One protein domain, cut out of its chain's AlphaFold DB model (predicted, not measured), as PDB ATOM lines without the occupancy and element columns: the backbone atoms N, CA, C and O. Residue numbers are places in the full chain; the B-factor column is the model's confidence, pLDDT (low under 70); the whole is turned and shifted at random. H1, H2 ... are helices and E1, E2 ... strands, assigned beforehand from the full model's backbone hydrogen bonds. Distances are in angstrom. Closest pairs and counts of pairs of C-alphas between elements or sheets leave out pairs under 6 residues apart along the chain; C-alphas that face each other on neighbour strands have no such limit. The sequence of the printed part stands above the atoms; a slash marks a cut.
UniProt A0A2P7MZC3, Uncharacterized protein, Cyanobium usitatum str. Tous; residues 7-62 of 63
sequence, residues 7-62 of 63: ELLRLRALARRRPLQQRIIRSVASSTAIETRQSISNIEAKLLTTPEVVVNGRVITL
ATOM      1  N   GLU A   7      -2.978 -46.798 -16.087       80.06
ATOM      2  CA  GLU A   7      -2.780 -46.245 -14.750       80.06
ATOM      3  C   GLU A   7      -3.839 -45.182 -14.422       80.06
ATOM      4  O   GLU A   7      -4.493 -45.262 -13.378       80.06
ATOM      5  N   LEU A   8      -4.131 -44.267 -15.354       82.19
ATOM      6  CA  LEU A   8      -5.227 -43.300 -15.207       82.19
ATOM      7  C   LEU A   8      -6.591 -43.987 -15.068       82.19
ATOM      8  O   LEU A   8      -7.436 -43.537 -14.287       82.19
ATOM      9  N   LEU A   9      -6.827 -45.084 -15.792       82.12
ATOM     10  CA  LEU A   9      -8.054 -45.872 -15.653       82.12
ATOM     11  C   LEU A   9      -8.162 -46.518 -14.266       82.12
ATOM     12  O   LEU A   9      -9.232 -46.456 -13.652       82.12
ATOM     13  N   ARG A  10      -7.063 -47.072 -13.735       79.44
ATOM     14  CA  ARG A  10      -7.009 -47.620 -12.368       79.44
ATOM     15  C   ARG A  10      -7.244 -46.540 -11.312       79.44
ATOM     16  O   ARG A  10      -8.066 -46.746 -10.419       79.44
ATOM     17  N   LEU A  11      -6.609 -45.376 -11.442       77.56
ATOM     18  CA  LEU A  11      -6.805 -44.235 -10.540       77.56
ATOM     19  C   LEU A  11      -8.255 -43.736 -10.567       77.56
ATOM     20  O   LEU A  11      -8.858 -43.513  -9.515       77.56
ATOM     21  N   ARG A  12      -8.866 -43.641 -11.755       75.38
ATOM     22  CA  ARG A  12     -10.290 -43.292 -11.901       75.38
ATOM     23  C   ARG A  12     -11.204 -44.332 -11.261       75.38
ATOM     24  O   ARG A  12     -12.159 -43.954 -10.585       75.38
ATOM     25  N   ALA A  13     -10.936 -45.622 -11.454       76.44
ATOM     26  CA  ALA A  13     -11.717 -46.696 -10.844       76.44
ATOM     27  C   ALA A  13     -11.618 -46.673  -9.311       76.44
ATOM     28  O   ALA A  13     -12.625 -46.825  -8.621       76.44
ATOM     29  N   LEU A  14     -10.428 -46.406  -8.770       73.94
ATOM     30  CA  LEU A  14     -10.210 -46.283  -7.332       73.94
ATOM     31  C   LEU A  14     -10.907 -45.039  -6.758       73.94
ATOM     32  O   LEU A  14     -11.557 -45.123  -5.717       73.94
ATOM     33  N   ALA A  15     -10.872 -43.915  -7.478       67.38
ATOM     34  CA  ALA A  15     -11.589 -42.696  -7.109       67.38
ATOM     35  C   ALA A  15     -13.118 -42.877  -7.116       67.38
ATOM     36  O   ALA A  15     -13.809 -42.259  -6.307       67.38
ATOM     37  N   ARG A  16     -13.659 -43.743  -7.989       70.94
ATOM     38  CA  ARG A  16     -15.095 -44.083  -8.045       70.94
ATOM     39  C   ARG A  16     -15.594 -44.901  -6.851       70.94
ATOM     40  O   ARG A  16     -16.802 -44.991  -6.681       70.94
ATOM     41  N   ARG A  17     -14.712 -45.466  -6.017       74.56
ATOM     42  CA  ARG A  17     -15.121 -46.218  -4.812       74.56
ATOM     43  C   ARG A  17     -15.774 -45.338  -3.745       74.56
ATOM     44  O   ARG A  17     -16.407 -45.862  -2.837       74.56
ATOM     45  N   ARG A  18     -15.613 -44.015  -3.837       74.69
ATOM     46  CA  ARG A  18     -16.242 -43.056  -2.925       74.69
ATOM     47  C   ARG A  18     -17.566 -42.534  -3.500       74.69
ATOM     48  O   ARG A  18     -17.638 -42.318  -4.714       74.69
ATOM     49  N   PRO A  19     -18.571 -42.257  -2.648       82.62
ATOM     50  CA  PRO A  19     -19.787 -41.550  -3.047       82.62
ATOM     51  C   PRO A  19     -19.474 -40.271  -3.836       82.62
ATOM     52  O   PRO A  19     -18.492 -39.581  -3.549       82.62
ATOM     53  N   LEU A  20     -20.313 -39.937  -4.824       80.88
ATOM     54  CA  LEU A  20     -20.109 -38.781  -5.711       80.88
ATOM     55  C   LEU A  20     -19.881 -37.482  -4.924       80.88
ATOM     56  O   LEU A  20     -18.948 -36.744  -5.227       80.88
ATOM     57  N   GLN A  21     -20.672 -37.257  -3.877       81.75
ATOM     58  CA  GLN A  21     -20.567 -36.086  -3.006       81.75
ATOM     59  C   GLN A  21     -19.175 -35.952  -2.375       81.75
ATOM     60  O   GLN A  21     -18.562 -34.893  -2.452       81.75
ATOM     61  N   GLN A  22     -18.604 -37.038  -1.844       84.25
ATOM     62  CA  GLN A  22     -17.255 -37.014  -1.265       84.25
ATOM     63  C   GLN A  22     -16.174 -36.727  -2.313       84.25
ATOM     64  O   GLN A  22     -15.166 -36.092  -2.011       84.25
ATOM     65  N   ARG A  23     -16.369 -37.186  -3.554       84.81
ATOM     66  CA  ARG A  23     -15.447 -36.892  -4.659       84.81
ATOM     67  C   ARG A  23     -15.500 -35.415  -5.047       84.81
ATOM     68  O   ARG A  23     -14.445 -34.828  -5.271       84.81
ATOM     69  N   ILE A  24     -16.698 -34.827  -5.092       85.50
ATOM     70  CA  ILE A  24     -16.891 -33.389  -5.332       85.50
ATOM     71  C   ILE A  24     -16.211 -32.592  -4.218       85.50
ATOM     72  O   ILE A  24     -15.363 -31.753  -4.510       85.50
ATOM     73  N   ILE A  25     -16.495 -32.925  -2.956       87.06
ATOM     74  CA  ILE A  25     -15.904 -32.264  -1.785       87.06
ATOM     75  C   ILE A  25     -14.378 -32.329  -1.831       87.06
ATOM     76  O   ILE A  25     -13.723 -31.304  -1.675       87.06
ATOM     77  N   ARG A  26     -13.795 -33.496  -2.130       88.50
ATOM     78  CA  ARG A  26     -12.337 -33.625  -2.234       88.50
ATOM     79  C   ARG A  26     -11.745 -32.826  -3.393       88.50
ATOM     80  O   ARG A  26     -10.657 -32.272  -3.250       88.50
ATOM     81  N   SER A  27     -12.433 -32.767  -4.533       87.88
ATOM     82  CA  SER A  27     -11.989 -31.983  -5.689       87.88
ATOM     83  C   SER A  27     -11.960 -30.492  -5.361       87.88
ATOM     84  O   SER A  27     -10.949 -29.835  -5.600       87.88
ATOM     85  N   VAL A  28     -13.038 -29.979  -4.761       88.81
ATOM     86  CA  VAL A  28     -13.125 -28.584  -4.306       88.81
ATOM     87  C   VAL A  28     -12.052 -28.313  -3.255       88.81
ATOM     88  O   VAL A  28     -11.254 -27.399  -3.428       88.81
ATOM     89  N   ALA A  29     -11.942 -29.165  -2.231       89.81
ATOM     90  CA  ALA A  29     -10.953 -29.013  -1.169       89.81
ATOM     91  C   ALA A  29      -9.509 -29.009  -1.688       89.81
ATOM     92  O   ALA A  29      -8.688 -28.253  -1.182       89.81
ATOM     93  N   SER A  30      -9.199 -29.809  -2.714       90.38
ATOM     94  CA  SER A  30      -7.870 -29.824  -3.339       90.38
ATOM     95  C   SER A  30      -7.554 -28.496  -4.031       90.38
ATOM     96  O   SER A  30      -6.470 -27.957  -3.832       90.38
ATOM     97  N   SER A  31      -8.506 -27.940  -4.790       90.25
ATOM     98  CA  SER A  31      -8.337 -26.634  -5.447       90.25
ATOM     99  C   SER A  31      -8.196 -25.511  -4.418       90.25
ATOM    100  O   SER A  31      -7.249 -24.729  -4.459       90.25
ATOM    101  N   THR A  32      -9.084 -25.483  -3.423       89.50
ATOM    102  CA  THR A  32      -9.078 -24.464  -2.369       89.50
ATOM    103  C   THR A  32      -7.836 -24.558  -1.483       89.50
ATOM    104  O   THR A  32      -7.337 -23.531  -1.031       89.50
ATOM    105  N   ALA A  33      -7.300 -25.755  -1.229       90.81
ATOM    106  CA  ALA A  33      -6.074 -25.929  -0.449       90.81
ATOM    107  C   ALA A  33      -4.865 -25.263  -1.119       90.81
ATOM    108  O   ALA A  33      -4.048 -24.650  -0.433       90.81
ATOM    109  N   ILE A  34      -4.775 -25.337  -2.451       88.50
ATOM    110  CA  ILE A  34      -3.712 -24.684  -3.227       88.50
ATOM    111  C   ILE A  34      -3.808 -23.160  -3.080       88.50
ATOM    112  O   ILE A  34      -2.802 -22.502  -2.820       88.50
ATOM    113  N   GLU A  35      -5.017 -22.608  -3.188       91.56
ATOM    114  CA  GLU A  35      -5.262 -21.163  -3.104       91.56
ATOM    115  C   GLU A  35      -5.073 -20.609  -1.683       91.56
ATOM    116  O   GLU A  35      -4.457 -19.565  -1.485       91.56
ATOM    117  N   THR A  36      -5.587 -21.316  -0.677       90.38
ATOM    118  CA  THR A  36      -5.670 -20.826   0.712       90.38
ATOM    119  C   THR A  36      -4.521 -21.288   1.604       90.38
ATOM    120  O   THR A  36      -4.433 -20.854   2.753       90.38
ATOM    121  N   ARG A  37      -3.655 -22.185   1.112       91.25
ATOM    122  CA  ARG A  37      -2.597 -22.870   1.881       91.25
ATOM    123  C   ARG A  37      -3.106 -23.603   3.133       91.25
ATOM    124  O   ARG A  37      -2.340 -23.858   4.059       91.25
ATOM    125  N   GLN A  38      -4.394 -23.942   3.177       91.75
ATOM    126  CA  GLN A  38      -4.983 -24.760   4.241       91.75
ATOM    127  C   GLN A  38      -4.857 -26.247   3.900       91.75
ATOM    128  O   GLN A  38      -4.752 -26.630   2.735       91.75
ATOM    129  N   SER A  39      -4.892 -27.111   4.915       93.44
ATOM    130  CA  SER A  39      -4.912 -28.552   4.673       93.44
ATOM    131  C   SER A  39      -6.225 -28.978   4.010       93.44
ATOM    132  O   SER A  39      -7.311 -28.518   4.376       93.44
ATOM    133  N   ILE A  40      -6.127 -29.917   3.062       89.31
ATOM    134  CA  ILE A  40      -7.287 -30.499   2.369       89.31
ATOM    135  C   ILE A  40      -8.281 -31.068   3.386       89.31
ATOM    136  O   ILE A  40      -9.473 -30.815   3.275       89.31
ATOM    137  N   SER A  41      -7.797 -31.774   4.411       88.19
ATOM    138  CA  SER A  41      -8.638 -32.368   5.458       88.19
ATOM    139  C   SER A  41      -9.444 -31.334   6.247       88.19
ATOM    140  O   SER A  41     -10.613 -31.577   6.540       88.19
ATOM    141  N   ASN A  42      -8.870 -30.162   6.550       90.06
ATOM    142  CA  ASN A  42      -9.599 -29.092   7.236       90.06
ATOM    143  C   ASN A  42     -10.692 -28.489   6.346       90.06
ATOM    144  O   ASN A  42     -11.765 -28.150   6.841       90.06
ATOM    145  N   ILE A  43     -10.437 -28.354   5.041       87.19
ATOM    146  CA  ILE A  43     -11.435 -27.854   4.088       87.19
ATOM    147  C   ILE A  43     -12.533 -28.901   3.858       87.19
ATOM    148  O   ILE A  43     -13.707 -28.549   3.890       87.19
ATOM    149  N   GLU A  44     -12.179 -30.180   3.695       88.56
ATOM    150  CA  GLU A  44     -13.141 -31.287   3.579       88.56
ATOM    151  C   GLU A  44     -14.078 -31.320   4.795       88.56
ATOM    152  O   GLU A  44     -15.294 -31.386   4.621       88.56
ATOM    153  N   ALA A  45     -13.533 -31.209   6.012       87.12
ATOM    154  CA  ALA A  45     -14.327 -31.172   7.237       87.12
ATOM    155  C   ALA A  45     -15.305 -29.990   7.240       87.12
ATOM    156  O   ALA A  45     -16.497 -30.197   7.445       87.12
ATOM    157  N   LYS A  46     -14.833 -28.776   6.925       87.25
ATOM    158  CA  LYS A  46     -15.698 -27.592   6.822       87.25
ATOM    159  C   LYS A  46     -16.802 -27.786   5.785       87.25
ATOM    160  O   LYS A  46     -17.954 -27.518   6.090       87.25
ATOM    161  N   LEU A  47     -16.483 -28.274   4.588       84.50
ATOM    162  CA  LEU A  47     -17.469 -28.488   3.521       84.50
ATOM    163  C   LEU A  47     -18.519 -29.547   3.890       84.50
ATOM    164  O   LEU A  47     -19.662 -29.429   3.468       84.50
ATOM    165  N   LEU A  48     -18.151 -30.559   4.681       83.25
ATOM    166  CA  LEU A  48     -19.078 -31.588   5.165       83.25
ATOM    167  C   LEU A  48     -19.988 -31.096   6.296       83.25
ATOM    168  O   LEU A  48     -21.102 -31.590   6.432       83.25
ATOM    169  N   THR A  49     -19.519 -30.157   7.119       83.75
ATOM    170  CA  THR A  49     -20.261 -29.645   8.281       83.75
ATOM    171  C   THR A  49     -20.971 -28.324   8.016       83.75
ATOM    172  O   THR A  49     -21.593 -27.792   8.931       83.75
ATOM    173  N   THR A  50     -20.836 -27.751   6.818       77.19
ATOM    174  CA  THR A  50     -21.422 -26.453   6.473       77.19
ATOM    175  C   THR A  50     -22.715 -26.672   5.693       77.19
ATOM    176  O   THR A  50     -22.657 -26.902   4.485       77.19
ATOM    177  N   PRO A  51     -23.885 -26.592   6.352       70.38
ATOM    178  CA  PRO A  51     -25.168 -26.679   5.669       70.38
ATOM    179  C   PRO A  51     -25.486 -25.409   4.873       70.38
ATOM    180  O   PRO A  51     -26.397 -25.431   4.061       70.38
ATOM    181  N   GLU A  52     -24.770 -24.300   5.094       72.62
ATOM    182  CA  GLU A  52     -25.121 -22.985   4.555       72.62
ATOM    183  C   GLU A  52     -23.888 -22.195   4.097       72.62
ATOM    184  O   GLU A  52     -22.934 -22.017   4.850       72.62
ATOM    185  N   VAL A  53     -23.914 -21.676   2.868       72.19
ATOM    186  CA  VAL A  53     -22.821 -20.879   2.285       72.19
ATOM    187  C   VAL A  53     -23.320 -19.506   1.861       72.19
ATOM    188  O   VAL A  53     -24.384 -19.392   1.259       72.19
ATOM    189  N   VAL A  54     -22.538 -18.458   2.125       72.56
ATOM    190  CA  VAL A  54     -22.861 -17.096   1.680       72.56
ATOM    191  C   VAL A  54     -22.230 -16.831   0.315       72.56
ATOM    192  O   VAL A  54     -21.009 -16.795   0.189       72.56
ATOM    193  N   VAL A  55     -23.059 -16.595  -0.703       72.62
ATOM    194  CA  VAL A  55     -22.632 -16.231  -2.062       72.62
ATOM    195  C   VAL A  55     -23.271 -14.898  -2.435       72.62
ATOM    196  O   VAL A  55     -24.491 -14.760  -2.390       72.62
ATOM    197  N   ASN A  56     -22.459 -13.896  -2.791       79.62
ATOM    198  CA  ASN A  56     -22.924 -12.544  -3.143       79.62
ATOM    199  C   ASN A  56     -23.885 -11.930  -2.100       79.62
ATOM    200  O   ASN A  56     -24.883 -11.302  -2.449       79.62
ATOM    201  N   GLY A  57     -23.611 -12.160  -0.811       78.44
ATOM    202  CA  GLY A  57     -24.437 -11.665   0.296       78.44
ATOM    203  C   GLY A  57     -25.738 -12.442   0.537       78.44
ATOM    204  O   GLY A  57     -26.555 -12.004   1.341       78.44
ATOM    205  N   ARG A  58     -25.950 -13.583  -0.131       68.50
ATOM    206  CA  ARG A  58     -27.114 -14.457   0.072       68.50
ATOM    207  C   ARG A  58     -26.697 -15.781   0.697       68.50
ATOM    208  O   ARG A  58     -25.738 -16.390   0.235       68.50
ATOM    209  N   VAL A  59     -27.432 -16.224   1.716       76.69
ATOM    210  CA  VAL A  59     -27.254 -17.543   2.339       76.69
ATOM    211  C   VAL A  59     -27.904 -18.603   1.447       76.69
ATOM    212  O   VAL A  59     -29.069 -18.472   1.077       76.69
ATOM    213  N   ILE A  60     -27.145 -19.631   1.080       74.50
ATOM    214  CA  ILE A  60     -27.589 -20.778   0.288       74.50
ATOM    215  C   ILE A  60     -27.443 -22.025   1.149       74.50
ATOM    216  O   ILE A  60     -26.327 -22.372   1.532       74.50
ATOM    217  N   THR A  61     -28.550 -22.715   1.411       70.56
ATOM    218  CA  THR A  61     -28.537 -24.013   2.091       70.56
ATOM    219  C   THR A  61     -28.160 -25.117   1.101       70.56
ATOM    220  O   THR A  61     -28.772 -25.247   0.040       70.56
ATOM    221  N   LEU A  62     -27.138 -25.900   1.434       64.88
ATOM    222  CA  LEU A  62     -26.707 -27.082   0.697       64.88
ATOM    223  C   LEU A  62     -27.494 -28.292   1.232       64.88
ATOM    224  O   LEU A  62     -27.302 -28.683   2.382       64.88
TER     225      LEU A  62
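This is residues 7 to 62 of the 63 residues of an uncharacterized protein of Cyanobium usitatum str. Tous (UniProt A0A2P7MZC3). Two helices, H2 and H3, fold back on each other at a steep angle as the middle of a long, loose model, with H1 at one end and a small two-strand hairpin, E1 and E2, at the other. Residues 7 to 14 of H1 stick out free of the rest. The printed part has 56 residues, with three named helices followed by two named strands in the order H1, H2, H3, E1, E2; the sheet is E1 - E2, antiparallel, and the class is mostly helix. The whole is loose, with a radius of gyration of the C-alphas of 13.4 A, and elongated, spanning 43 by 24 by 18 A.

H1 is residues 7 to 15, 12.2 A long, and begins at C-alpha 7, (-2.780, -46.245, -14.750). H2 is residues 20 to 36, the longest helix at 23.9 A, and begins at C-alpha 20, (-20.109, -38.781, -5.711). H3 is residues 40 to 49, 14.3 A long. E1 is residues 52 to 55, 9.8 A, and E2 is residues 58 to 61, 9.9 A, ending at C-alpha 61, (-28.537, -24.013, 2.091).

H1 and H2 are close but not clearly touching, their closest C-alphas being those of Ala 15 and Arg 23, 7.4 A apart. Their lines are only just about perpendicular, at 71 degrees. H2 and H3 touch, with the closest C-alphas, those of Ala 29 and Ile 40, 5.3 A apart. They run opposite ways at a steep tilt of 53 degrees. E1 and E2 form a hairpin, antiparallel at 148 degrees between directions; N 53 and O 60, and N 60 and O 53, are each 2.8 A apart, within hydrogen-bond range. H1 is apart from H3, E1 and E2, and H2 is apart from both strands. In H1, H2 and H3 every O i to N i+4 pair is within hydrogen-bond range.

The two C-alphas farthest apart, those of Glu 7 and Gly 57, are 43.5 A apart. The printed part has no cut, and the four links between named elements are tight. The mean pLDDT of the printed part is 81.9, with residues 15, 58 and 62 under 70.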